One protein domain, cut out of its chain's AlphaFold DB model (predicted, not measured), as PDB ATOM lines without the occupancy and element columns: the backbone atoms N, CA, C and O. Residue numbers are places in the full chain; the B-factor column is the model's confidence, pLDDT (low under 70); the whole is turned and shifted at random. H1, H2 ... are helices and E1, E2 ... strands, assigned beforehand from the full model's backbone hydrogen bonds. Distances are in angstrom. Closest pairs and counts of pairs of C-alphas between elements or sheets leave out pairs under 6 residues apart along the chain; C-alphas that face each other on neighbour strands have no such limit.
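AT A GLANCE: This is residues 153 to 193 of the 197 residues of the protein "DUF1448 domain containing protein" of Asbolus verrucosus (UniProt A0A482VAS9). The printed part winds as an open ring, with the hairpin of E1 and E2 on one side and two short helices, H1 and H2, on the other; residues 158 to 165 stick out. Its 41 residues run H1, E1, E2, H2, an antiparallel two-strand sheet in a mixed class, with under half in named elements. It is only just compact, close to loose: radius of gyration of the C-alphas 10.9 A, spans 30 by 23 by 15 A.

IN THESE COORDINATES: Find C-alpha 153 at (-9.887, -38.847, 0.096); H1 runs to 158, 9.0 A. E1 is residues 169 to 172, 9.4 A; E2 is 177 to 180, 9.8 A. H2, residues 188 to 192, 6.3 A, ends at (-16.533, -44.960, 3.463).

HOW THE PARTS SIT: H1 and H2 only just touch, with 3 pairs of C-alphas within 8 A, the closest Thr 153 and Leu 191 at 6.5 A. In the hairpin, N 170 and O 179 are 2.8 A apart, within hydrogen-bond range. H1 and E2 are apart, as are E1 and H2. The O i to N i+4 pair of H2 is within range; in H1, 1 of 2.

THE WHOLE: The C-alphas farthest apart, Glu 161 and Ser 173, are 29.8 A apart. The printed part has no cut and no long link. Residues 153 to 165 are under pLDDT 70.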
ATOM      1  N   THR A 153      -9.795 -37.433   0.484       57.97
ATOM      2  CA  THR A 153      -9.887 -38.847   0.096       57.97
ATOM      3  C   THR A 153     -10.721 -39.055  -1.163       57.97
ATOM      4  O   THR A 153     -10.237 -39.688  -2.099       57.97
ATOM      5  N   LEU A 154     -11.950 -38.525  -1.199       59.12
ATOM      6  CA  LEU A 154     -12.893 -38.785  -2.291       59.12
ATOM      7  C   LEU A 154     -12.454 -38.060  -3.571       59.12
ATOM      8  O   LEU A 154     -12.453 -38.640  -4.653       59.12
ATOM      9  N   ALA A 155     -11.980 -36.817  -3.436       64.81
ATOM     10  CA  ALA A 155     -11.440 -36.030  -4.545       64.81
ATOM     11  C   ALA A 155     -10.205 -36.689  -5.186       64.81
ATOM     12  O   ALA A 155     -10.064 -36.659  -6.403       64.81
ATOM     13  N   ALA A 156      -9.348 -37.348  -4.395       62.41
ATOM     14  CA  ALA A 156      -8.175 -38.062  -4.905       62.41
ATOM     15  C   ALA A 156      -8.511 -39.319  -5.733       62.41
ATOM     16  O   ALA A 156      -7.628 -39.815  -6.429       62.41
ATOM     17  N   TYR A 157      -9.743 -39.831  -5.633       62.72
ATOM     18  CA  TYR A 157     -10.258 -40.951  -6.431       62.72
ATOM     19  C   TYR A 157     -11.205 -40.495  -7.559       62.72
ATOM     20  O   TYR A 157     -11.340 -41.201  -8.549       62.72
ATOM     21  N   LEU A 158     -11.870 -39.339  -7.423       62.25
ATOM     22  CA  LEU A 158     -12.830 -38.818  -8.409       62.25
ATOM     23  C   LEU A 158     -12.199 -37.894  -9.464       62.25
ATOM     24  O   LEU A 158     -12.666 -37.865 -10.600       62.25
ATOM     25  N   ALA A 159     -11.167 -37.121  -9.109       57.88
ATOM     26  CA  ALA A 159     -10.525 -36.134  -9.989       57.88
ATOM     27  C   ALA A 159      -9.343 -36.742 -10.760       57.88
ATOM     28  O   ALA A 159      -8.208 -36.265 -10.702       57.88
ATOM     29  N   ASP A 160      -9.608 -37.861 -11.416       55.16
ATOM     30  CA  ASP A 160      -8.586 -38.792 -11.854       55.16
ATOM     31  C   ASP A 160      -7.872 -38.368 -13.152       55.16
ATOM     32  O   ASP A 160      -8.124 -38.884 -14.238       55.16
ATOM     33  N   GLU A 161      -6.949 -37.413 -13.046       52.75
ATOM     34  CA  GLU A 161      -5.951 -37.127 -14.090       52.75
ATOM     35  C   GLU A 161      -4.730 -38.084 -14.015       52.75
ATOM     36  O   GLU A 161      -3.755 -37.898 -14.746       52.75
ATOM     37  N   GLY A 162      -4.745 -39.114 -13.144       55.00
ATOM     38  CA  GLY A 162      -3.552 -39.905 -12.790       55.00
ATOM     39  C   GLY A 162      -3.659 -41.438 -12.852       55.00
ATOM     40  O   GLY A 162      -2.627 -42.096 -13.011       55.00
ATOM     41  N   HIS A 163      -4.845 -42.044 -12.769       61.44
ATOM     42  CA  HIS A 163      -5.035 -43.487 -12.939       61.44
ATOM     43  C   HIS A 163      -5.250 -43.832 -14.413       61.44
ATOM     44  O   HIS A 163      -6.336 -44.165 -14.873       61.44
ATOM     45  N   ALA A 164      -4.156 -43.850 -15.171       61.38
ATOM     46  CA  ALA A 164      -4.154 -44.470 -16.498       61.38
ATOM     47  C   ALA A 164      -4.275 -46.011 -16.438       61.38
ATOM     48  O   ALA A 164      -4.402 -46.663 -17.475       61.38
ATOM     49  N   LYS A 165      -4.161 -46.612 -15.243       67.94
ATOM     50  CA  LYS A 165      -4.165 -48.062 -15.041       67.94
ATOM     51  C   LYS A 165      -4.734 -48.441 -13.674       67.94
ATOM     52  O   LYS A 165      -4.220 -47.993 -12.648       67.94
ATOM     53  N   ASP A 166      -5.716 -49.335 -13.692       76.69
ATOM     54  CA  ASP A 166      -6.273 -49.968 -12.497       76.69
ATOM     55  C   ASP A 166      -5.201 -50.790 -11.771       76.69
ATOM     56  O   ASP A 166      -4.378 -51.490 -12.383       76.69
ATOM     57  N   ARG A 167      -5.202 -50.714 -10.441       84.25
ATOM     58  CA  ARG A 167      -4.350 -51.557  -9.602       84.25
ATOM     59  C   ARG A 167      -4.918 -52.982  -9.541       84.25
ATOM     60  O   ARG A 167      -6.103 -53.194  -9.797       84.25
ATOM     61  N   PRO A 168      -4.092 -53.996  -9.226       86.62
ATOM     62  CA  PRO A 168      -4.558 -55.377  -9.237       86.62
ATOM     63  C   PRO A 168      -5.705 -55.613  -8.237       86.62
ATOM     64  O   PRO A 168      -5.697 -55.039  -7.142       86.62
ATOM     65  N   PRO A 169      -6.667 -56.490  -8.580       90.50
ATOM     66  CA  PRO A 169      -7.736 -56.873  -7.672       90.50
ATOM     67  C   PRO A 169      -7.191 -57.737  -6.522       90.50
ATOM     68  O   PRO A 169      -6.423 -58.674  -6.739       90.50
ATOM     69  N   VAL A 170      -7.617 -57.435  -5.297       91.50
ATOM     70  CA  VAL A 170      -7.266 -58.133  -4.054       91.50
ATOM     71  C   VAL A 170      -8.547 -58.515  -3.315       91.50
ATOM     72  O   VAL A 170      -9.536 -57.787  -3.329       91.50
ATOM     73  N   TYR A 171      -8.547 -59.674  -2.661       91.69
ATOM     74  CA  TYR A 171      -9.666 -60.088  -1.819       91.69
ATOM     75  C   TYR A 171      -9.729 -59.241  -0.541       91.69
ATOM     76  O   TYR A 171      -8.762 -59.201   0.222       91.69
ATOM     77  N   SER A 172     -10.873 -58.600  -0.288       89.88
ATOM     78  CA  SER A 172     -11.160 -57.926   0.979       89.88
ATOM     79  C   SER A 172     -11.929 -58.856   1.907       89.88
ATOM     80  O   SER A 172     -13.049 -59.264   1.600       89.88
ATOM     81  N   SER A 173     -11.348 -59.157   3.071       86.44
ATOM     82  CA  SER A 173     -12.016 -59.911   4.137       86.44
ATOM     83  C   SER A 173     -13.232 -59.185   4.703       86.44
ATOM     84  O   SER A 173     -14.181 -59.840   5.120       86.44
ATOM     85  N   ASP A 174     -13.206 -57.853   4.694       84.69
ATOM     86  CA  ASP A 174     -14.209 -57.016   5.360       84.69
ATOM     87  C   ASP A 174     -15.497 -56.929   4.535       84.69
ATOM     88  O   ASP A 174     -16.592 -56.833   5.083       84.69
ATOM     89  N   LEU A 175     -15.363 -56.998   3.206       85.62
ATOM     90  CA  LEU A 175     -16.481 -56.963   2.260       85.62
ATOM     91  C   LEU A 175     -16.821 -58.345   1.685       85.62
ATOM     92  O   LEU A 175     -17.894 -58.518   1.116       85.62
ATOM     93  N   GLY A 176     -15.914 -59.323   1.792       89.75
ATOM     94  CA  GLY A 176     -16.054 -60.636   1.153       89.75
ATOM     95  C   GLY A 176     -15.999 -60.583  -0.380       89.75
ATOM     96  O   GLY A 176     -16.448 -61.512  -1.048       89.75
ATOM     97  N   LEU A 177     -15.475 -59.492  -0.943       91.25
ATOM     98  CA  LEU A 177     -15.439 -59.212  -2.379       91.25
ATOM     99  C   LEU A 177     -14.002 -58.989  -2.857       91.25
ATOM    100  O   LEU A 177     -13.125 -58.585  -2.091       91.25
ATOM    101  N   ALA A 178     -13.770 -59.219  -4.149       90.62
ATOM    102  CA  ALA A 178     -12.560 -58.752  -4.815       90.62
ATOM    103  C   ALA A 178     -12.685 -57.243  -5.069       90.62
ATOM    104  O   ALA A 178     -13.603 -56.806  -5.761       90.62
ATOM    105  N   ILE A 179     -11.772 -56.464  -4.497       89.56
ATOM    106  CA  ILE A 179     -11.706 -55.007  -4.639       89.56
ATOM    107  C   ILE A 179     -10.393 -54.605  -5.303       89.56
ATOM    108  O   ILE A 179      -9.409 -55.337  -5.236       89.56
ATOM    109  N   GLU A 180     -10.342 -53.427  -5.913       86.56
ATOM    110  CA  GLU A 180      -9.064 -52.835  -6.307       86.56
ATOM    111  C   GLU A 180      -8.186 -52.613  -5.059       86.56
ATOM    112  O   GLU A 180      -8.690 -52.240  -3.994       86.56
ATOM    113  N   SER A 181      -6.870 -52.836  -5.158       86.00
ATOM    114  CA  SER A 181      -5.979 -52.560  -4.030       86.00
ATOM    115  C   SER A 181      -6.055 -51.082  -3.624       86.00
ATOM    116  O   SER A 181      -5.837 -50.188  -4.446       86.00
ATOM    117  N   VAL A 182      -6.319 -50.829  -2.343       83.88
ATOM    118  CA  VAL A 182      -6.434 -49.477  -1.787       83.88
ATOM    119  C   VAL A 182      -5.093 -48.734  -1.887       83.88
ATOM    120  O   VAL A 182      -4.025 -49.338  -1.777       83.88
ATOM    121  N   LYS A 183      -5.131 -47.414  -2.121       78.75
ATOM    122  CA  LYS A 183      -3.926 -46.569  -2.181       78.75
ATOM    123  C   LYS A 183      -3.177 -46.603  -0.846       78.75
ATOM    124  O   LYS A 183      -3.801 -46.603   0.213       78.75
ATOM    125  N   GLU A 184      -1.845 -46.577  -0.896       72.75
ATOM    126  CA  GLU A 184      -1.014 -46.504   0.310       72.75
ATOM    127  C   GLU A 184      -1.444 -45.314   1.187       72.75
ATOM    128  O   GLU A 184      -1.572 -44.187   0.705       72.75
ATOM    129  N   GLY A 185      -1.716 -45.581   2.468       73.44
ATOM    130  CA  GLY A 185      -2.180 -44.580   3.437       73.44
ATOM    131  C   GLY A 185      -3.701 -44.439   3.578       73.44
ATOM    132  O   GLY A 185      -4.146 -43.672   4.431       73.44
ATOM    133  N   PHE A 186      -4.501 -45.184   2.809       76.38
ATOM    134  CA  PHE A 186      -5.962 -45.201   2.927       76.38
ATOM    135  C   PHE A 186      -6.470 -46.541   3.474       76.38
ATOM    136  O   PHE A 186      -5.886 -47.593   3.231       76.38
ATOM    137  N   SER A 187      -7.580 -46.500   4.214       81.88
ATOM    138  CA  SER A 187      -8.320 -47.684   4.660       81.88
ATOM    139  C   SER A 187      -9.730 -47.664   4.073       81.88
ATOM    140  O   SER A 187     -10.268 -46.592   3.798       81.88
ATOM    141  N   LEU A 188     -10.344 -48.838   3.903       80.94
ATOM    142  CA  LEU A 188     -11.716 -48.950   3.390       80.94
ATOM    143  C   LEU A 188     -12.711 -48.158   4.237       80.94
ATOM    144  O   LEU A 188     -13.557 -47.452   3.702       80.94
ATOM    145  N   GLN A 189     -12.554 -48.214   5.556       80.81
ATOM    146  CA  GLN A 189     -13.394 -47.472   6.485       80.81
ATOM    147  C   GLN A 189     -13.266 -45.954   6.290       80.81
ATOM    148  O   GLN A 189     -14.271 -45.258   6.227       80.81
ATOM    149  N   ARG A 190     -12.047 -45.441   6.086       75.31
ATOM    150  CA  ARG A 190     -11.800 -44.008   5.854       75.31
ATOM    151  C   ARG A 190     -12.262 -43.527   4.475       75.31
ATOM    152  O   ARG A 190     -12.483 -42.336   4.297       75.31
ATOM    153  N   LEU A 191     -12.365 -44.435   3.504       77.56
ATOM    154  CA  LEU A 191     -12.983 -44.159   2.203       77.56
ATOM    155  C   LEU A 191     -14.516 -44.156   2.282       77.56
ATOM    156  O   LEU A 191     -15.162 -43.510   1.465       77.56
ATOM    157  N   TRP A 192     -15.090 -44.878   3.246       80.88
ATOM    158  CA  TRP A 192     -16.533 -44.960   3.463       80.88
ATOM    159  C   TRP A 192     -17.073 -43.829   4.350       80.88
ATOM    160  O   TRP A 192     -18.195 -43.361   4.161       80.88
ATOM    161  N   GLU A 193     -16.285 -43.379   5.327       80.00
ATOM    162  CA  GLU A 193     -16.662 -42.319   6.262       80.00
ATOM    163  C   GLU A 193     -16.536 -40.926   5.620       80.00
ATOM    164  O   GLU A 193     -15.444 -40.459   5.298       80.00
TER     165      GLU A 193